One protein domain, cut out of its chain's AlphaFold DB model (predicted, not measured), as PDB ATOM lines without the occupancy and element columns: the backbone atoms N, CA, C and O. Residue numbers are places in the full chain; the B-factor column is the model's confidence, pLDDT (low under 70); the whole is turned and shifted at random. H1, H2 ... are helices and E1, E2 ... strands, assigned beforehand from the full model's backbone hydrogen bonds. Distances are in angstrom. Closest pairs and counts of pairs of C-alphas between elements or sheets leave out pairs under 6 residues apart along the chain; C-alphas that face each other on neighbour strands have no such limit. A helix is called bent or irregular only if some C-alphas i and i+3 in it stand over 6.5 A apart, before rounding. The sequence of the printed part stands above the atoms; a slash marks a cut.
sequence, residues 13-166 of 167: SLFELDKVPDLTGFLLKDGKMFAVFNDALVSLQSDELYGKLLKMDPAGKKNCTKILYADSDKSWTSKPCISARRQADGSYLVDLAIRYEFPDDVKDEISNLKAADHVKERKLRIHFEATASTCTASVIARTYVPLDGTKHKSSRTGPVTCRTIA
ATOM      1  N   SER A  13     459.847 312.028 487.070       87.38
ATOM      2  CA  SER A  13     460.414 313.266 487.616       87.38
ATOM      3  C   SER A  13     461.654 313.661 486.825       87.38
ATOM      4  O   SER A  13     462.600 312.874 486.720       87.38
ATOM      5  N   LEU A  14     461.647 314.867 486.258       89.31
ATOM      6  CA  LEU A  14     462.796 315.450 485.571       89.31
ATOM      7  C   LEU A  14     463.508 316.429 486.509       89.31
ATOM      8  O   LEU A  14     462.882 317.317 487.086       89.31
ATOM      9  N   PHE A  15     464.820 316.263 486.628       90.88
ATOM     10  CA  PHE A  15     465.711 317.121 487.395       90.88
ATOM     11  C   PHE A  15     466.696 317.785 486.443       90.88
ATOM     12  O   PHE A  15     467.641 317.144 485.981       90.88
ATOM     13  N   GLU A  16     466.465 319.054 486.135       91.69
ATOM     14  CA  GLU A  16     467.341 319.852 485.284       91.69
ATOM     15  C   GLU A  16     468.576 320.308 486.056       91.69
ATOM     16  O   GLU A  16     468.483 320.710 487.220       91.69
ATOM     17  N   LEU A  17     469.732 320.248 485.398       91.69
ATOM     18  CA  LEU A  17     471.018 320.680 485.924       91.69
ATOM     19  C   LEU A  17     471.535 321.862 485.110       91.69
ATOM     20  O   LEU A  17     471.971 321.704 483.970       91.69
ATOM     21  N   ASP A  18     471.579 323.044 485.717       85.12
ATOM     22  CA  ASP A  18     472.189 324.194 485.053       85.12
ATOM     23  C   ASP A  18     473.717 324.063 485.048       85.12
ATOM     24  O   ASP A  18     474.338 323.598 486.008       85.12
ATOM     25  N   LYS A  19     474.355 324.600 484.000       76.88
ATOM     26  CA  LYS A  19     475.821 324.751 483.896       76.88
ATOM     27  C   LYS A  19     476.601 323.429 483.835       76.88
ATOM     28  O   LYS A  19     477.819 323.434 484.047       76.88
ATOM     29  N   VAL A  20     475.946 322.317 483.499       84.44
ATOM     30  CA  VAL A  20     476.622 321.072 483.112       84.44
ATOM     31  C   VAL A  20     476.635 320.981 481.581       84.44
ATOM     32  O   VAL A  20     475.575 320.849 480.980       84.44
ATOM     33  N   PRO A  21     477.803 321.075 480.917       79.38
ATOM     34  CA  PRO A  21     477.859 321.033 479.457       79.38
ATOM     35  C   PRO A  21     477.237 319.755 478.886       79.38
ATOM     36  O   PRO A  21     477.549 318.660 479.360       79.38
ATOM     37  N   ASP A  22     476.389 319.929 477.867       79.88
ATOM     38  CA  ASP A  22     475.743 318.880 477.061       79.88
ATOM     39  C   ASP A  22     474.824 317.903 477.817       79.88
ATOM     40  O   ASP A  22     474.263 316.990 477.213       79.88
ATOM     41  N   LEU A  23     474.625 318.104 479.120       87.94
ATOM     42  CA  LEU A  23     473.707 317.340 479.956       87.94
ATOM     43  C   LEU A  23     472.598 318.276 480.440       87.94
ATOM     44  O   LEU A  23     472.862 319.168 481.241       87.94
ATOM     45  N   THR A  24     471.365 318.040 479.999       89.50
ATOM     46  CA  THR A  24     470.181 318.756 480.493       89.50
ATOM     47  C   THR A  24     469.907 318.399 481.948       89.50
ATOM     48  O   THR A  24     469.576 319.257 482.757       89.50
ATOM     49  N   GLY A  25     470.045 317.118 482.297       92.00
ATOM     50  CA  GLY A  25     469.779 316.653 483.648       92.00
ATOM     51  C   GLY A  25     469.504 315.162 483.747       92.00
ATOM     52  O   GLY A  25     469.985 314.359 482.939       92.00
ATOM     53  N   PHE A  26     468.727 314.786 484.759       92.19
ATOM     54  CA  PHE A  26     468.380 313.402 485.051       92.19
ATOM     55  C   PHE A  26     466.873 313.199 485.111       92.19
ATOM     56  O   PHE A  26     466.151 313.961 485.739       92.19
ATOM     57  N   LEU A  27     466.410 312.118 484.498       90.75
ATOM     58  CA  LEU A  27     465.021 311.685 484.526       90.75
ATOM     59  C   LEU A  27     464.911 310.438 485.404       90.75
ATOM     60  O   LEU A  27     465.552 309.425 485.120       90.75
ATOM     61  N   LEU A  28     464.083 310.489 486.444       87.81
ATOM     62  CA  LEU A  28     463.624 309.308 487.168       87.81
ATOM     63  C   LEU A  28     462.275 308.879 486.597       87.81
ATOM     64  O   LEU A  28     461.326 309.654 486.600       87.81
ATOM     65  N   LYS A  29     462.202 307.647 486.098       86.12
ATOM     66  CA  LYS A  29     460.976 307.036 485.588       86.12
ATOM     67  C   LYS A  29     460.859 305.595 486.064       86.12
ATOM     68  O   LYS A  29     461.728 304.782 485.747       86.12
ATOM     69  N   ASP A  30     459.803 305.271 486.804       84.19
ATOM     70  CA  ASP A  30     459.505 303.906 487.271       84.19
ATOM     71  C   ASP A  30     460.695 303.237 487.997       84.19
ATOM     72  O   ASP A  30     461.077 302.098 487.713       84.19
ATOM     73  N   GLY A  31     461.370 303.989 488.876       80.88
ATOM     74  CA  GLY A  31     462.561 303.527 489.605       80.88
ATOM     75  C   GLY A  31     463.831 303.379 488.753       80.88
ATOM     76  O   GLY A  31     464.863 302.934 489.254       80.88
ATOM     77  N   LYS A  32     463.785 303.751 487.470       86.88
ATOM     78  CA  LYS A  32     464.941 303.797 486.567       86.88
ATOM     79  C   LYS A  32     465.397 305.239 486.404       86.88
ATOM     80  O   LYS A  32     464.580 306.145 486.298       86.88
ATOM     81  N   MET A  33     466.708 305.435 486.326       88.69
ATOM     82  CA  MET A  33     467.308 306.745 486.098       88.69
ATOM     83  C   MET A  33     467.854 306.822 484.671       88.69
ATOM     84  O   MET A  33     468.461 305.870 484.175       88.69
ATOM     85  N   PHE A  34     467.648 307.954 484.011       91.75
ATOM     86  CA  PHE A  34     468.143 308.248 482.672       91.75
ATOM     87  C   PHE A  34     468.876 309.582 482.700       91.75
ATOM     88  O   PHE A  34     468.472 310.505 483.400       91.75
ATOM     89  N   ALA A  35     469.958 309.679 481.944       92.25
ATOM     90  CA  ALA A  35     470.583 310.950 481.639       92.25
ATOM     91  C   ALA A  35     469.914 311.552 480.410       92.25
ATOM     92  O   ALA A  35     469.685 310.840 479.428       92.25
ATOM     93  N   VAL A  36     469.603 312.839 480.488       90.50
ATOM     94  CA  VAL A  36     469.020 313.614 479.397       90.50
ATOM     95  C   VAL A  36     470.139 314.459 478.809       90.50
ATOM     96  O   VAL A  36     470.650 315.359 479.475       90.50
ATOM     97  N   PHE A  37     470.572 314.122 477.600       87.44
ATOM     98  CA  PHE A  37     471.551 314.919 476.867       87.44
ATOM     99  C   PHE A  37     470.836 315.918 475.973       87.44
ATOM    100  O   PHE A  37     469.804 315.580 475.388       87.44
ATOM    101  N   ASN A  38     471.414 317.110 475.827       75.94
ATOM    102  CA  ASN A  38     470.953 318.062 474.823       75.94
ATOM    103  C   ASN A  38     471.131 317.404 473.446       75.94
ATOM    104  O   ASN A  38     472.243 316.990 473.110       75.94
ATOM    105  N   ASP A  39     470.050 317.268 472.681       63.91
ATOM    106  CA  ASP A  39     470.156 316.889 471.273       63.91
ATOM    107  C   ASP A  39     470.352 318.151 470.438       63.91
ATOM    108  O   ASP A  39     469.884 319.229 470.800       63.91
ATOM    109  N   ALA A  40     471.084 318.026 469.344       51.91
ATOM    110  CA  ALA A  40     471.371 319.129 468.447       51.91
ATOM    111  C   ALA A  40     470.729 318.864 467.099       51.91
ATOM    112  O   ALA A  40     471.397 318.597 466.103       51.91
ATOM    113  N   LEU A  41     469.408 318.996 467.069       46.44
ATOM    114  CA  LEU A  41     468.723 319.330 465.834       46.44
ATOM    115  C   LEU A  41     468.622 320.851 465.760       46.44
ATOM    116  O   LEU A  41     467.600 321.444 466.089       46.44
ATOM    117  N   VAL A  42     469.708 321.488 465.315       44.03
ATOM    118  CA  VAL A  42     469.658 322.868 464.820       44.03
ATOM    119  C   VAL A  42     469.059 322.814 463.416       44.03
ATOM    120  O   VAL A  42     469.740 322.950 462.405       44.03
ATOM    121  N   SER A  43     467.752 322.570 463.340       37.41
ATOM    122  CA  SER A  43     466.967 323.115 462.241       37.41
ATOM    123  C   SER A  43     466.324 324.378 462.798       37.41
ATOM    124  O   SER A  43     465.607 324.322 463.794       37.41
ATOM    125  N   LEU A  44     466.577 325.526 462.168       40.66
ATOM    126  CA  LEU A  44     465.969 326.828 462.490       40.66
ATOM    127  C   LEU A  44     464.420 326.829 462.387       40.66
ATOM    128  O   LEU A  44     463.804 327.889 462.428       40.66
ATOM    129  N   GLN A  45     463.791 325.661 462.212       37.09
ATOM    130  CA  GLN A  45     462.355 325.457 462.038       37.09
ATOM    131  C   GLN A  45     461.735 324.469 463.039       37.09
ATOM    132  O   GLN A  45     460.530 324.243 462.968       37.09
ATOM    133  N   SER A  46     462.501 323.875 463.959       37.53
ATOM    134  CA  SER A  46     461.951 322.915 464.924       37.53
ATOM    135  C   SER A  46     462.253 323.334 466.359       37.53
ATOM    136  O   SER A  46     463.362 323.125 466.841       37.53
ATOM    137  N   ASP A  47     461.236 323.832 467.065       37.75
ATOM    138  CA  ASP A  47     461.237 324.082 468.518       37.75
ATOM    139  C   ASP A  47     461.346 322.786 469.363       37.75
ATOM    140  O   ASP A  47     461.171 322.793 470.580       37.75
ATOM    141  N   GLU A  48     461.634 321.643 468.736       35.66
ATOM    142  CA  GLU A  48     461.673 320.330 469.371       35.66
ATOM    143  C   GLU A  48     463.124 319.881 469.603       35.66
ATOM    144  O   GLU A  48     463.712 319.116 468.838       35.66
ATOM    145  N   LEU A  49     463.712 320.345 470.709       47.47
ATOM    146  CA  LEU A  49     464.904 319.732 471.300       47.47
ATOM    147  C   LEU A  49     464.519 318.358 471.880       47.47
ATOM    148  O   LEU A  49     464.213 318.232 473.066       47.47
ATOM    149  N   TYR A  50     464.519 317.303 471.061       52.09
ATOM    150  CA  TYR A  50     464.329 315.933 471.553       52.09
ATOM    151  C   TYR A  50     465.569 315.462 472.317       52.09
ATOM    152  O   TYR A  50     466.428 314.798 471.757       52.09
ATOM    153  N   GLY A  51     465.676 315.778 473.609       62.22
ATOM    154  CA  GLY A  51     466.801 315.326 474.430       62.22
ATOM    155  C   GLY A  51     467.024 313.810 474.336       62.22
ATOM    156  O   GLY A  51     466.097 313.007 474.490       62.22
ATOM    157  N   LYS A  52     468.272 313.385 474.103       79.75
ATOM    158  CA  LYS A  52     468.592 311.959 473.997       79.75
ATOM    159  C   LYS A  52     468.653 311.332 475.383       79.75
ATOM    160  O   LYS A  52     469.534 311.646 476.183       79.75
ATOM    161  N   LEU A  53     467.743 310.396 475.646       85.56
ATOM    162  CA  LEU A  53     467.702 309.650 476.901       85.56
ATOM    163  C   LEU A  53     468.680 308.475 476.878       85.56
ATOM    164  O   LEU A  53     468.586 307.576 476.041       85.56
ATOM    165  N   LEU A  54     469.583 308.434 477.855       90.06
ATOM    166  CA  LEU A  54     470.477 307.303 478.075       90.06
ATOM    167  C   LEU A  54     470.204 306.687 479.440       90.06
ATOM    168  O   LEU A  54     470.455 307.296 480.479       90.06
ATOM    169  N   LYS A  55     469.696 305.453 479.443       90.81
ATOM    170  CA  LYS A  55     469.443 304.712 480.682       90.81
ATOM    171  C   LYS A  55     470.741 304.551 481.470       90.81
ATOM    172  O   LYS A  55     471.753 304.121 480.916       90.81
ATOM    173  N   MET A  56     470.695 304.826 482.766       90.81
ATOM    174  CA  MET A  56     471.802 304.586 483.681       90.81
ATOM    175  C   MET A  56     471.607 303.265 484.414       90.81
ATOM    176  O   MET A  56     470.497 302.903 484.808       90.81
ATOM    177  N   ASP A  57     472.699 302.523 484.561       86.62
ATOM    178  CA  ASP A  57     472.727 301.305 485.357       86.62
ATOM    179  C   ASP A  57     473.232 301.649 486.765       86.62
ATOM    180  O   ASP A  57     474.385 302.074 486.876       86.62
ATOM    181  N   PRO A  58     472.420 301.480 487.827       81.00
ATOM    182  CA  PRO A  58     472.831 301.775 489.200       81.00
ATOM    183  C   PRO A  58     473.944 300.849 489.720       81.00
ATOM    184  O   PRO A  58     474.571 301.180 490.726       81.00
ATOM    185  N   ALA A  59     474.225 299.728 489.040       84.38
ATOM    186  CA  ALA A  59     475.379 298.871 489.314       84.38
ATOM    187  C   ALA A  59     476.703 299.454 488.772       84.38
ATOM    188  O   ALA A  59     477.760 298.842 488.916       84.38
ATOM    189  N   GLY A  60     476.677 300.634 488.139       85.50
ATOM    190  CA  GLY A  60     477.868 301.303 487.622       85.50
ATOM    191  C   GLY A  60     478.296 300.854 486.228       85.50
ATOM    192  O   GLY A  60     479.382 301.237 485.785       85.50
ATOM    193  N   LYS A  61     477.473 300.074 485.512       91.88
ATOM    194  CA  LYS A  61     477.758 299.730 484.116       91.88
ATOM    195  C   LYS A  61     477.687 300.986 483.252       91.88
ATOM    196  O   LYS A  61     476.716 301.741 483.276       91.88
ATOM    197  N   LYS A  62     478.741 301.192 482.471       94.00
ATOM    198  CA  LYS A  62     478.846 302.303 481.531       94.00
ATOM    199  C   LYS A  62     477.957 302.044 480.317       94.00
ATOM    200  O   LYS A  62     478.149 301.049 479.621       94.00
ATOM    201  N   ASN A  63     477.049 302.971 480.039       93.12
ATOM    202  CA  ASN A  63     476.263 303.015 478.810       93.12
ATOM    203  C   ASN A  63     476.736 304.191 477.960       93.12
ATOM    204  O   ASN A  63     477.117 305.226 478.498       93.12
ATOM    205  N   CYS A  64     476.736 304.034 476.641       91.31
ATOM    206  CA  CYS A  64     477.182 305.059 475.704       91.31
ATOM    207  C   CYS A  64     476.141 305.266 474.614       91.31
ATOM    208  O   CYS A  64     475.428 304.334 474.241       91.31
ATOM    209  N   THR A  65     476.105 306.466 474.056       89.31
ATOM    210  CA  THR A  65     475.365 306.741 472.830       89.31
ATOM    211  C   THR A  65     476.163 307.663 471.915       89.31
ATOM    212  O   THR A  65     477.286 308.049 472.237       89.31
ATOM    213  N   LYS A  66     475.615 307.957 470.738       87.25
ATOM    214  CA  LYS A  66     476.146 308.945 469.798       87.25
ATOM    215  C   LYS A  66     475.081 310.000 469.542       87.25
ATOM    216  O   LYS A  66     473.920 309.625 469.375       87.25
ATOM    217  N   ILE A  67     475.463 311.264 469.511       84.12
ATOM    218  CA  ILE A  67     474.598 312.399 469.188       84.12
ATOM    219  C   ILE A  67     475.235 313.090 467.988       84.12
ATOM    220  O   ILE A  67     476.436 313.362 468.012       84.12
ATOM    221  N   LEU A  68     474.460 313.292 466.928       81.06
ATOM    222  CA  LEU A  68     474.905 314.022 465.749       81.06
ATOM    223  C   LEU A  68     474.474 315.475 465.921       81.06
ATOM    224  O   LEU A  68     473.304 315.735 466.165       81.06
ATOM    225  N   TYR A  69     475.423 316.387 465.791       76.62
ATOM    226  CA  TYR A  69     475.195 317.820 465.754       76.62
ATOM    227  C   TYR A  69     475.336 318.228 464.298       76.62
ATOM    228  O   TYR A  69     476.334 317.876 463.664       76.62
ATOM    229  N   ALA A  70     474.345 318.934 463.773       69.19
ATOM    230  CA  ALA A  70     474.404 319.537 462.453       69.19
ATOM    231  C   ALA A  70     474.185 321.041 462.604       69.19
ATOM    232  O   ALA A  70     473.225 321.454 463.248       69.19
ATOM    233  N   ASP A  71     475.075 321.832 462.020       65.38
ATOM    234  CA  ASP A  71     474.940 323.275 461.863       65.38
ATOM    235  C   ASP A  71     475.198 323.591 460.393       65.38
ATOM    236  O   ASP A  71     476.313 323.391 459.938       65.38
ATOM    237  N   SER A  72     474.155 324.035 459.683       66.44
ATOM    238  CA  SER A  72     474.148 324.521 458.290       66.44
ATOM    239  C   SER A  72     474.976 323.721 457.263       66.44
ATOM    240  O   SER A  72     474.385 323.011 456.449       66.44
ATOM    241  N   ASP A  73     476.304 323.818 457.269       67.38
ATOM    242  CA  ASP A  73     477.245 323.132 456.373       67.38
ATOM    243  C   ASP A  73     478.157 322.092 457.058       67.38
ATOM    244  O   ASP A  73     478.816 321.297 456.382       67.38
ATOM    245  N   LYS A  74     478.175 322.044 458.392       69.19
ATOM    246  CA  LYS A  74     479.047 321.189 459.200       69.19
ATOM    247  C   LYS A  74     478.249 320.231 460.059       69.19
ATOM    248  O   LYS A  74     477.164 320.518 460.559       69.19
ATOM    249  N   SER A  75     478.836 319.065 460.292       77.56
ATOM    250  CA  SER A  75     478.322 318.136 461.288       77.56
ATOM    251  C   SER A  75     479.450 317.558 462.120       77.56
ATOM    252  O   SER A  75     480.529 317.257 461.613       77.56
ATOM    253  N   TRP A  76     479.210 317.398 463.414       82.69
ATOM    254  CA  TRP A  76     480.128 316.716 464.315       82.69
ATOM    255  C   TRP A  76     479.356 315.737 465.183       82.69
ATOM    256  O   TRP A  76     478.156 315.868 465.412       82.69
ATOM    257  N   THR A  77     480.040 314.710 465.671       86.50
ATOM    258  CA  THR A  77     479.417 313.713 466.544       86.50
ATOM    259  C   THR A  77     479.928 313.888 467.964       86.50
ATOM    260  O   THR A  77     481.135 313.965 468.178       86.50
ATOM    261  N   SER A  78     479.039 313.878 468.955       87.81
ATOM    262  CA  SER A  78     479.426 313.620 470.341       87.81
ATOM    263  C   SER A  78     479.128 312.169 470.725       87.81
ATOM    264  O   SER A  78     478.187 311.536 470.241       87.81
ATOM    265  N   LYS A  79     479.970 311.595 471.582       91.38
ATOM    266  CA  LYS A  79     479.848 310.234 472.113       91.38
ATOM    267  C   LYS A  79     479.801 310.292 473.636       91.38
ATOM    268  O   LYS A  79     480.826 310.047 474.282       91.38
ATOM    269  N   PRO A  80     478.656 310.669 474.225       91.94
ATOM    270  CA  PRO A  80     478.494 310.638 475.663       91.94
ATOM    271  C   PRO A  80     478.421 309.195 476.158       91.94
ATOM    272  O   PRO A  80     477.771 308.322 475.575       91.94
ATOM    273  N   CYS A  81     479.078 308.961 477.279       92.94
ATOM    274  CA  CYS A  81     479.012 307.733 478.032       92.94
ATOM    275  C   CYS A  81     478.829 308.037 479.510       92.94
ATOM    276  O   CYS A  81     479.564 308.850 480.065       92.94
ATOM    277  N   ILE A  82     477.924 307.319 480.156       93.75
ATOM    278  CA  ILE A  82     477.526 307.576 481.530       93.75
ATOM    279  C   ILE A  82     477.420 306.284 482.337       93.75
ATOM    280  O   ILE A  82     477.052 305.230 481.814       93.75
ATOM    281  N   SER A  83     477.734 306.371 483.620       93.75
ATOM    282  CA  SER A  83     477.460 305.339 484.621       93.75
ATOM    283  C   SER A  83     477.016 306.004 485.914       93.75
ATOM    284  O   SER A  83     477.536 307.064 486.253       93.75
ATOM    285  N   ALA A  84     476.114 305.367 486.655       93.56
ATOM    286  CA  ALA A  84     475.685 305.831 487.968       93.56
ATOM    287  C   ALA A  84     475.945 304.744 489.011       93.56
ATOM    288  O   ALA A  84     475.826 303.558 488.723       93.56
ATOM    289  N   ARG A  85     476.301 305.131 490.232       92.62
ATOM    290  CA  ARG A  85     476.425 304.207 491.363       92.62
ATOM    291  C   ARG A  85     475.629 304.749 492.526       92.62
ATOM    292  O   ARG A  85     475.953 305.828 493.030       92.62
ATOM    293  N   ARG A  86     474.620 303.999 492.959       91.50
ATOM    294  CA  ARG A  86     473.864 304.355 494.159       91.50
ATOM    295  C   ARG A  86     474.753 304.172 495.389       91.50
ATOM    296  O   ARG A  86     475.410 303.143 495.531       91.50
ATOM    297  N   GLN A  87     474.811 305.194 496.227       91.75
ATOM    298  CA  GLN A  87     475.543 305.213 497.486       91.75
ATOM    299  C   GLN A  87     474.654 304.687 498.626       91.75
ATOM    300  O   GLN A  87     473.438 304.548 498.470       91.75
ATOM    301  N   ALA A  88     475.261 304.385 499.776       89.88
ATOM    302  CA  ALA A  88     474.547 303.857 500.943       89.88
ATOM    303  C   ALA A  88     473.516 304.846 501.522       89.88
ATOM    304  O   ALA A  88     472.487 304.423 502.038       89.88
ATOM    305  N   ASP A  89     473.771 306.148 501.389       89.75
ATOM    306  CA  ASP A  89     472.872 307.237 501.797       89.75
ATOM    307  C   ASP A  89     471.711 307.474 500.810       89.75
ATOM    308  O   ASP A  89     470.867 308.336 501.029       89.75
ATOM    309  N   GLY A  90     471.642 306.702 499.722       87.62
ATOM    310  CA  GLY A  90     470.619 306.835 498.689       87.62
ATOM    311  C   GLY A  90     470.958 307.829 497.576       87.62
ATOM    312  O   GLY A  90     470.239 307.828 496.574       87.62
ATOM    313  N   SER A  91     472.049 308.591 497.693       93.31
ATOM    314  CA  SER A  91     472.557 309.470 496.634       93.31
ATOM    315  C   SER A  91     473.184 308.679 495.478       93.31
ATOM    316  O   SER A  91     473.370 307.460 495.536       93.31
ATOM    317  N   TYR A  92     473.519 309.368 494.392       93.62
ATOM    318  CA  TYR A  92     474.129 308.803 493.196       93.62
ATOM    319  C   TYR A  92     475.471 309.466 492.912       93.62
ATOM    320  O   TYR A  92     475.592 310.689 492.863       93.62
ATOM    321  N   LEU A  93     476.476 308.640 492.635       95.56
ATOM    322  CA  LEU A  93     477.715 309.076 492.008       95.56
ATOM    323  C   LEU A  93     477.622 308.811 490.507       95.56
ATOM    324  O   LEU A  93     477.602 307.654 490.082       95.56
ATOM    325  N   VAL A  94     477.547 309.871 489.711       95.62
ATOM    326  CA  VAL A  94     477.393 309.801 488.257       95.62
ATOM    327  C   VAL A  94     478.708 310.174 487.589       95.62
ATOM    328  O   VAL A  94     479.198 311.290 487.740       95.62
ATOM    329  N   ASP A  95     479.273 309.242 486.831       95.62
ATOM    330  CA  ASP A  95     480.453 309.459 485.999       95.62
ATOM    331  C   ASP A  95     480.016 309.649 484.547       95.62
ATOM    332  O   ASP A  95     479.403 308.757 483.959       95.62
ATOM    333  N   LEU A  96     480.364 310.793 483.963       94.62
ATOM    334  CA  LEU A  96     480.049 311.173 482.591       94.62
ATOM    335  C   LEU A  96     481.340 311.456 481.817       94.62
ATOM    336  O   LEU A  96     482.207 312.197 482.278       94.62
ATOM    337  N   ALA A  97     481.460 310.888 480.622       94.81
ATOM    338  CA  ALA A  97     482.513 311.198 479.664       94.81
ATOM    339  C   ALA A  97     481.891 311.519 478.304       94.81
ATOM    340  O   ALA A  97     481.154 310.696 477.773       94.81
ATOM    341  N   ILE A  98     482.204 312.677 477.731       93.00
ATOM    342  CA  ILE A  98     481.713 313.108 476.418       93.00
ATOM    343  C   ILE A  98     482.915 313.327 475.520       93.00
ATOM    344  O   ILE A  98     483.787 314.122 475.859       93.00
ATOM    345  N   ARG A  99     482.976 312.608 474.401       93.38
ATOM    346  CA  ARG A  99     483.992 312.804 473.360       93.38
ATOM    347  C   ARG A  99     483.364 313.471 472.155       93.38
ATOM    348  O   ARG A  99     482.279 313.058 471.767       93.38
ATOM    349  N   TYR A 100     484.051 314.434 471.566       89.62
ATOM    350  CA  TYR A 100     483.580 315.169 470.399       89.62
ATOM    351  C   TYR A 100     484.494 314.853 469.220       89.62
ATOM    352  O   TYR A 100     485.721 314.897 469.333       89.62
ATOM    353  N   GLU A 101     483.876 314.498 468.106       88.19
ATOM    354  CA  GLU A 101     484.519 314.164 466.843       88.19
ATOM    355  C   GLU A 101     484.157 315.260 465.849       88.19
ATOM    356  O   GLU A 101     483.109 315.204 465.206       88.19
ATOM    357  N   PHE A 102     485.012 316.282 465.803       83.88
ATOM    358  CA  PHE A 102     484.931 317.367 464.830       83.88
ATOM    359  C   PHE A 102     485.527 316.910 463.494       83.88
ATOM    360  O   PHE A 102     486.514 316.163 463.512       83.88
ATOM    361  N   PRO A 103     484.960 317.340 462.356       80.56
ATOM    362  CA  PRO A 103     485.542 317.049 461.056       80.56
ATOM    363  C   PRO A 103     486.877 317.791 460.857       80.56
ATOM    364  O   PRO A 103     487.229 318.718 461.594       80.56
ATOM    365  N   ASP A 104     487.681 317.300 459.913       74.25
ATOM    366  CA  ASP A 104     489.072 317.734 459.726       74.25
ATOM    367  C   ASP A 104     489.212 319.189 459.251       74.25
ATOM    368  O   ASP A 104     490.239 319.815 459.508       74.25
ATOM    369  N   ASP A 105     488.186 319.717 458.593       69.06
ATOM    370  CA  ASP A 105     488.058 321.090 458.097       69.06
ATOM    371  C   ASP A 105     487.850 322.125 459.217       69.06
ATOM    372  O   ASP A 105     488.178 323.296 459.048       69.06
ATOM    373  N   VAL A 106     487.419 321.707 460.412       68.94
ATOM    374  CA  VAL A 106     487.250 322.611 461.568       68.94
ATOM    375  C   VAL A 106     488.590 322.957 462.240       68.94
ATOM    376  O   VAL A 106     488.651 323.745 463.187       68.94
ATOM    377  N   LYS A 107     489.712 322.405 461.754       64.56
ATOM    378  CA  LYS A 107     491.061 322.720 462.261       64.56
ATOM    379  C   LYS A 107     491.423 324.197 462.096       64.56
ATOM    380  O   LYS A 107     492.073 324.751 462.984       64.56
ATOM    381  N   ASP A 108     490.942 324.842 461.039       69.38
ATOM    382  CA  ASP A 108     491.177 326.271 460.795       69.38
ATOM    383  C   ASP A 108     490.332 327.168 461.723       69.38
ATOM    384  O   ASP A 108     490.629 328.343 461.925       69.38
ATOM    385  N   GLU A 109     489.330 326.585 462.391       79.31
ATOM    386  CA  GLU A 109     488.397 327.262 463.297       79.31
ATOM    387  C   GLU A 109     488.621 326.906 464.771       79.31
ATOM    388  O   GLU A 109     487.811 327.258 465.631       79.31
ATOM    389  N   ILE A 110     489.742 326.255 465.110       79.69
ATOM    390  CA  ILE A 110     490.062 325.856 466.491       79.69
ATOM    391  C   ILE A 110     489.936 327.033 467.468       79.69
ATOM    392  O   ILE A 110     489.493 326.841 468.600       79.69
ATOM    393  N   SER A 111     490.307 328.248 467.057       79.44
ATOM    394  CA  SER A 111     490.169 329.451 467.886       79.44
ATOM    395  C   SER A 111     488.706 329.794 468.189       79.44
ATOM    396  O   SER A 111     488.385 330.084 469.341       79.44
ATOM    397  N   ASN A 112     487.815 329.686 467.200       79.81
ATOM    398  CA  ASN A 112     486.378 329.925 467.365       79.81
ATOM    399  C   ASN A 112     485.746 328.832 468.232       79.81
ATOM    400  O   ASN A 112     485.029 329.129 469.185       79.81
ATOM    401  N   LEU A 113     486.098 327.569 467.976       81.12
ATOM    402  CA  LEU A 113     485.633 326.449 468.787       81.12
ATOM    403  C   LEU A 113     486.074 326.575 470.254       81.12
ATOM    404  O   LEU A 113     485.292 326.314 471.166       81.12
ATOM    405  N   LYS A 114     487.317 327.003 470.507       82.00
ATOM    406  CA  LYS A 114     487.803 327.281 471.867       82.00
ATOM    407  C   LYS A 114     487.029 328.419 472.527       82.00
ATOM    408  O   LYS A 114     486.738 328.322 473.717       82.00
ATOM    409  N   ALA A 115     486.704 329.478 471.783       78.94
ATOM    410  CA  ALA A 115     485.910 330.596 472.292       78.94
ATOM    411  C   ALA A 115     484.490 330.156 472.696       78.94
ATOM    412  O   ALA A 115     483.960 330.652 473.687       78.94
ATOM    413  N   ALA A 116     483.927 329.166 471.999       77.31
ATOM    414  CA  ALA A 116     482.665 328.510 472.342       77.31
ATOM    415  C   ALA A 116     482.797 327.382 473.397       77.31
ATOM    416  O   ALA A 116     481.861 326.614 473.604       77.31
ATOM    417  N   ASP A 117     483.943 327.262 474.085       78.69
ATOM    418  CA  ASP A 117     484.228 326.227 475.097       78.69
ATOM    419  C   ASP A 117     484.100 324.782 474.555       78.69
ATOM    420  O   ASP A 117     483.777 323.841 475.288       78.69
ATOM    421  N   HIS A 118     484.397 324.549 473.273       85.38
ATOM    422  CA  HIS A 118     484.525 323.192 472.738       85.38
ATOM    423  C   HIS A 118     485.871 322.560 473.107       85.38
ATOM    424  O   HIS A 118     486.920 323.202 473.207       85.38
ATOM    425  N   VAL A 119     485.847 321.243 473.305       90.25
ATOM    426  CA  VAL A 119     486.998 320.425 473.707       90.25
ATOM    427  C   VAL A 119     486.913 319.057 473.025       90.25
ATOM    428  O   VAL A 119     485.851 318.682 472.545       90.25
ATOM    429  N   LYS A 120     487.996 318.268 473.005       91.69
ATOM    430  CA  LYS A 120     487.956 316.892 472.461       91.69
ATOM    431  C   LYS A 120     487.209 315.929 473.366       91.69
ATOM    432  O   LYS A 120     486.513 315.035 472.901       91.69
ATOM    433  N   GLU A 121     487.404 316.071 474.673       94.44
ATOM    434  CA  GLU A 121     486.776 315.206 475.664       94.44
ATOM    435  C   GLU A 121     486.492 315.992 476.944       94.44
ATOM    436  O   GLU A 121     487.347 316.752 477.400       94.44
ATOM    437  N   ARG A 122     485.325 315.778 477.553       94.50
ATOM    438  CA  ARG A 122     484.999 316.194 478.924       94.50
ATOM    439  C   ARG A 122     484.768 314.965 479.779       94.50
ATOM    440  O   ARG A 122     484.089 314.039 479.351       94.50
ATOM    441  N   LYS A 123     485.293 314.979 481.001       95.44
ATOM    442  CA  LYS A 123     484.941 314.017 482.047       95.44
ATOM    443  C   LYS A 123     484.420 314.765 483.259       95.44
ATOM    444  O   LYS A 123     485.045 315.730 483.703       95.44
ATOM    445  N   LEU A 124     483.306 314.296 483.789       95.50
ATOM    446  CA  LEU A 124     482.602 314.853 484.927       95.50
ATOM    447  C   LEU A 124     482.292 313.723 485.904       95.50
ATOM    448  O   LEU A 124     481.902 312.633 485.490       95.50
ATOM    449  N   ARG A 125     482.430 314.014 487.192       96.56
ATOM    450  CA  ARG A 125     481.835 313.232 488.268       96.56
ATOM    451  C   ARG A 125     480.876 314.128 489.019       96.56
ATOM    452  O   ARG A 125     481.286 315.180 489.513       96.56
ATOM    453  N   ILE A 126     479.625 313.711 489.085       96.69
ATOM    454  CA  ILE A 126     478.534 314.441 489.714       96.69
ATOM    455  C   ILE A 126     478.075 313.626 490.918       96.69
ATOM    456  O   ILE A 126     477.794 312.436 490.796       96.69
ATOM    457  N   HIS A 127     478.021 314.261 492.080       96.81
ATOM    458  CA  HIS A 127     477.248 313.763 493.210       96.81
ATOM    459  C   HIS A 127     475.837 314.329 493.075       96.81
ATOM    460  O   HIS A 127     475.683 315.540 492.922       96.81
ATOM    461  N   PHE A 128     474.841 313.451 493.021       95.56
ATOM    462  CA  PHE A 128     473.447 313.797 492.773       95.56
ATOM    463  C   PHE A 128     472.550 313.148 493.816       95.56
ATOM    464  O   PHE A 128     472.628 311.944 494.051       95.56
ATOM    465  N   GLU A 129     471.654 313.931 494.388       94.69
ATOM    466  CA  GLU A 129     470.645 313.469 495.326       94.69
ATOM    467  C   GLU A 129     469.290 314.028 494.903       94.69
ATOM    468  O   GLU A 129     469.177 315.187 494.503       94.69
ATOM    469  N   ALA A 130     468.257 313.196 494.975       90.44
ATOM    470  CA  ALA A 130     466.900 313.602 494.655       90.44
ATOM    471  C   ALA A 130     465.905 312.986 495.630       90.44
ATOM    472  O   ALA A 130     466.001 311.812 495.994       90.44
ATOM    473  N   THR A 131     464.919 313.795 495.999       84.12
ATOM    474  CA  THR A 131     463.679 313.367 496.640       84.12
ATOM    475  C   THR A 131     462.535 313.450 495.622       84.12
ATOM    476  O   THR A 131     462.760 313.713 494.441       84.12
ATOM    477  N   ALA A 132     461.292 313.239 496.061       75.44
ATOM    478  CA  ALA A 132     460.124 313.374 495.189       75.44
ATOM    479  C   ALA A 132     459.925 314.801 494.638       75.44
ATOM    480  O   ALA A 132     459.292 314.962 493.601       75.44
ATOM    481  N   SER A 133     460.436 315.833 495.316       77.81
ATOM    482  CA  SER A 133     460.165 317.237 494.963       77.81
ATOM    483  C   SER A 133     461.402 318.128 494.904       77.81
ATOM    484  O   SER A 133     461.335 319.227 494.353       77.81
ATOM    485  N   THR A 134     462.544 317.678 495.418       88.06
ATOM    486  CA  THR A 134     463.783 318.462 495.466       88.06
ATOM    487  C   THR A 134     464.959 317.665 494.932       88.06
ATOM    488  O   THR A 134     464.952 316.434 494.945       88.06
ATOM    489  N   CYS A 135     465.997 318.371 494.500       93.69
ATOM    490  CA  CYS A 135     467.257 317.750 494.140       93.69
ATOM    491  C   CYS A 135     468.446 318.637 494.493       93.69
ATOM    492  O   CYS A 135     468.346 319.866 494.537       93.69
ATOM    493  N   THR A 136     469.583 317.996 494.732       95.06
ATOM    494  CA  THR A 136     470.882 318.641 494.884       95.06
ATOM    495  C   THR A 136     471.875 317.961 493.953       95.06
ATOM    496  O   THR A 136     471.797 316.766 493.663       95.06
ATOM    497  N   ALA A 137     472.805 318.749 493.427       96.25
ATOM    498  CA  ALA A 137     473.823 318.246 492.531       96.25
ATOM    499  C   ALA A 137     475.114 319.041 492.699       96.25
ATOM    500  O   ALA A 137     475.108 320.263 492.857       96.25
ATOM    501  N   SER A 138     476.245 318.347 492.654       96.38
ATOM    502  CA  SER A 138     477.570 318.959 492.689       96.38
ATOM    503  C   SER A 138     478.507 318.238 491.740       96.38
ATOM    504  O   SER A 138     478.656 317.018 491.796       96.38
ATOM    505  N   VAL A 139     479.194 318.991 490.885       96.38
ATOM    506  CA  VAL A 139     480.321 318.461 490.117       96.38
ATOM    507  C   VAL A 139     481.499 318.368 491.075       96.38
ATOM    508  O   VAL A 139     482.033 319.394 491.481       96.38
ATOM    509  N   ILE A 140     481.915 317.157 491.429       96.50
ATOM    510  CA  ILE A 140     483.001 316.921 492.393       96.50
ATOM    511  C   ILE A 140     484.344 316.630 491.715       96.50
ATOM    512  O   ILE A 140     485.395 316.764 492.333       96.50
ATOM    513  N   ALA A 141     484.330 316.265 490.430       96.25
ATOM    514  CA  ALA A 141     485.528 316.205 489.602       96.25
ATOM    515  C   ALA A 141     485.193 316.618 488.169       96.25
ATOM    516  O   ALA A 141     484.189 316.181 487.608       96.25
ATOM    517  N   ARG A 142     486.050 317.439 487.555       95.00
ATOM    518  CA  ARG A 142     485.918 317.835 486.151       95.00
ATOM    519  C   ARG A 142     487.281 317.911 485.491       95.00
ATOM    520  O   ARG A 142     488.175 318.607 485.970       95.00
ATOM    521  N   THR A 143     487.421 317.238 484.356       96.19
ATOM    522  CA  THR A 143     488.593 317.372 483.486       96.19
ATOM    523  C   THR A 143     488.173 317.504 482.030       96.19
ATOM    524  O   THR A 143     487.060 317.130 481.656       96.19
ATOM    525  N   TYR A 144     489.063 318.028 481.197       94.94
ATOM    526  CA  TYR A 144     488.853 318.101 479.756       94.94
ATOM    527  C   TYR A 144     490.159 317.925 478.983       94.94
ATOM    528  O   TYR A 144     491.234 318.202 479.510       94.94
ATOM    529  N   VAL A 145     490.070 317.480 477.732       94.94
ATOM    530  CA  VAL A 145     491.187 317.470 476.776       94.94
ATOM    531  C   VAL A 145     490.938 318.583 475.758       94.94
ATOM    532  O   VAL A 145     489.944 318.499 475.037       94.94
ATOM    533  N   PRO A 146     491.777 319.630 475.682       91.12
ATOM    534  CA  PRO A 146     491.551 320.734 474.751       91.12
ATOM    535  C   PRO A 146     491.722 320.296 473.286       91.12
ATOM    536  O   PRO A 146     492.361 319.280 473.001       91.12
ATOM    537  N   LEU A 147     491.166 321.076 472.354       88.38
ATOM    538  CA  LEU A 147     491.179 320.804 470.902       88.38
ATOM    539  C   LEU A 147     492.584 320.679 470.293       88.38
ATOM    540  O   LEU A 147     492.792 319.945 469.332       88.38
ATOM    541  N   ASP A 148     493.575 321.322 470.889       85.38
ATOM    542  CA  ASP A 148     494.980 321.288 470.478       85.38
ATOM    543  C   ASP A 148     495.853 320.405 471.384       85.38
ATOM    544  O   ASP A 148     497.051 320.269 471.158       85.38
ATOM    545  N   GLY A 149     495.273 319.784 472.413       85.12
ATOM    546  CA  GLY A 149     496.011 318.976 473.375       85.12
ATOM    547  C   GLY A 149     495.746 317.482 473.268       85.12
ATOM    548  O   GLY A 149     494.870 317.007 472.540       85.12
ATOM    549  N   THR A 150     496.528 316.745 474.053       86.69
ATOM    550  CA  THR A 150     496.415 315.290 474.243       86.69
ATOM    551  C   THR A 150     496.222 314.901 475.710       86.69
ATOM    552  O   THR A 150     495.799 313.787 476.003       86.69
ATOM    553  N   LYS A 151     496.511 315.812 476.648       92.44
ATOM    554  CA  LYS A 151     496.437 315.566 478.093       92.44
ATOM    555  C   LYS A 151     495.179 316.175 478.702       92.44
ATOM    556  O   LYS A 151     494.737 317.249 478.295       92.44
ATOM    557  N   HIS A 152     494.652 315.503 479.721       92.94
ATOM    558  CA  HIS A 152     493.576 316.038 480.547       92.94
ATOM    559  C   HIS A 152     494.067 317.230 481.378       92.94
ATOM    560  O   HIS A 152     495.120 317.165 482.011       92.94
ATOM    561  N   LYS A 153     493.268 318.295 481.405       94.56
ATOM    562  CA  LYS A 153     493.405 319.451 482.294       94.56
ATOM    563  C   LYS A 153     492.247 319.466 483.285       94.56
ATOM    564  O   LYS A 153     491.107 319.189 482.907       94.56
ATOM    565  N   SER A 154     492.534 319.791 484.540       93.88
ATOM    566  CA  SER A 154     491.501 320.018 485.552       93.88
ATOM    567  C   SER A 154     490.686 321.270 485.222       93.88
ATOM    568  O   SER A 154     491.183 322.212 484.605       93.88
ATOM    569  N   SER A 155     489.424 321.280 485.638       89.38
ATOM    570  CA  SER A 155     488.508 322.412 485.490       89.38
ATOM    571  C   SER A 155     487.726 322.617 486.781       89.38
ATOM    572  O   SER A 155     487.698 321.741 487.643       89.38
ATOM    573  N   ARG A 156     487.079 323.779 486.904       89.25
ATOM    574  CA  ARG A 156     486.276 324.146 488.073       89.25
ATOM    575  C   ARG A 156     485.203 323.097 488.380       89.25
ATOM    576  O   ARG A 156     484.546 322.580 487.471       89.25
ATOM    577  N   THR A 157     485.052 322.839 489.670       93.44
ATOM    578  CA  THR A 157     484.076 321.961 490.318       93.44
ATOM    579  C   THR A 157     483.221 322.801 491.267       93.44
ATOM    580  O   THR A 157     483.554 323.955 491.543       93.44
ATOM    581  N   GLY A 158     482.125 322.240 491.767       93.38
ATOM    582  CA  GLY A 158     481.267 322.902 492.743       93.38
ATOM    583  C   GLY A 158     479.788 322.559 492.586       93.38
ATOM    584  O   GLY A 158     479.432 321.714 491.756       93.38
ATOM    585  N   PRO A 159     478.934 323.220 493.381       94.00
ATOM    586  CA  PRO A 159     477.490 323.071 493.290       94.00
ATOM    587  C   PRO A 159     476.983 323.460 491.904       94.00
ATOM    588  O   PRO A 159     477.444 324.443 491.313       94.00
ATOM    589  N   VAL A 160     476.009 322.708 491.406       92.12
ATOM    590  CA  VAL A 160     475.228 323.082 490.225       92.12
ATOM    591  C   VAL A 160     473.780 323.283 490.643       92.12
ATOM    592  O   VAL A 160     473.295 322.645 491.577       92.12
ATOM    593  N   THR A 161     473.094 324.215 489.989       92.44
ATOM    594  CA  THR A 161     471.676 324.435 490.266       92.44
ATOM    595  C   THR A 161     470.903 323.222 489.770       92.44
ATOM    596  O   THR A 161     471.084 322.811 488.628       92.44
ATOM    597  N   CYS A 162     470.067 322.660 490.639       92.06
ATOM    598  CA  CYS A 162     469.207 321.533 490.325       92.06
ATOM    599  C   CYS A 162     467.748 321.946 490.511       92.06
ATOM    600  O   CYS A 162     467.405 322.521 491.549       92.06
ATOM    601  N   ARG A 163     466.903 321.707 489.506       91.12
ATOM    602  CA  ARG A 163     465.484 322.091 489.526       91.12
ATOM    603  C   ARG A 163     464.611 320.908 489.151       91.12
ATOM    604  O   ARG A 163     464.883 320.225 488.172       91.12
ATOM    605  N   THR A 164     463.546 320.696 489.911       86.94
ATOM    606  CA  THR A 164     462.517 319.710 489.574       86.94
ATOM    607  C   THR A 164     461.526 320.345 488.604       86.94
ATOM    608  O   THR A 164     460.949 321.386 488.919       86.94
ATOM    609  N   ILE A 165     461.298 319.717 487.452       78.88
ATOM    610  CA  ILE A 165     460.237 320.107 486.523       78.88
ATOM    611  C   ILE A 165     459.028 319.218 486.800       78.88
ATOM    612  O   ILE A 165     459.067 318.006 486.581       78.88
ATOM    613  N   ALA A 166     457.976 319.818 487.355       61.94
ATOM    614  CA  ALA A 166     456.703 319.144 487.573       61.94
ATOM    615  C   ALA A 166     455.887 319.159 486.269       61.94
ATOM    616  O   ALA A 166     455.691 320.227 485.689       61.94
TER     617      ALA A 166
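What this domain is: This is residues 13 to 166 of the 167 residues of an uncharacterized protein of Shinella sp. AETb1-6 (UniProt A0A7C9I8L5). Two strongly twisted sheets lie partly face to face as a sandwich, the larger one, E5 to E10, curled like part of a barrel, the smaller one made of E1 to E4 and E11. The one named helix, H1, lies at one end of the larger sheet, and E10 runs on into E11, from an edge of the one sheet to an edge of the other. The printed part has 154 residues, with eleven named strands and one named helix in the order E1 to E7, H1, E8 to E11; the class is mostly strand. The sheets, in the orders E5 E6 E7 E8 E9 E10 and E4 E3 E2 E1 E11, are antiparallel. The whole is compact, with a radius of gyration of the C-alphas of 16.0 A, and spans 48 by 38 by 26 A.

How they stand to each other: E1, residues 13 to 17, E2, residues 23 to 29, E3, residues 32 to 37, and E4, residues 52 to 55, form a meander, each strand the antiparallel neighbour of the one before. Within hydrogen-bond range are N 15 and O 26 at 2.8 A, N 34 and O 27 at 2.8 A, and N 54 and O 35 at 2.9 A. In the other sheet, E5, residues 67 to 71, E6, residues 74 to 86, and E7, residues 92 to 101, form a second meander, with N 69 and O 76 at 2.8 A and N 81 and O 97 at 2.8 A. H1, residues 104 to 115, is only just not on this sheet, with 4 pairs of C-alphas within 10 A. It is irregular, C-alphas 108 and 111 being 7.8 A apart, and 4 of its 8 O i to N i+4 pairs are within hydrogen-bond range. E8, residues 121 to 130, E9, residues 135 to 145, and E10, residues 158 to 160, form a third meander, with N 127 and O 138 at 2.8 A and N 139 and O 158 at 2.9 A. E8 is also the antiparallel neighbour of E7, with N 94 and O 126 at 2.8 A. E9 bends by 53 degrees at residue 141. E10 runs on at 13 degrees into E11, residues 162 to 165, the antiparallel neighbour of E1, with N 16 and O 163 at 2.8 A. The sheets of the sandwich have 56 pairs of C-alphas within 10 A, and their strands stand at 38 degrees. The closest C-alphas of E3 and E6 are those of Ala 35 and Ile 82, 7.7 A apart.

Where its parts are: E1 begins at C-alpha 13, (460.414, 313.266, 487.616). E6 is 39.1 A long, E9 29.6 A, E7 28.8 A and E8 27.5 A; H1 is 18.3 A. E11 ends at C-alpha 165, (460.237, 320.107, 486.523).

The domain as a whole: The two C-alphas farthest apart, those of Ala 88 and Asp 108, are 48.9 A apart. The printed part has no cut. The links E3 to E4, E4 to E5 and E9 to E10 are long. Mean pLDDT of the printed part is 83.8; residues 39 to 51, 70 to 74, 105 to 108 and 166 are under 70.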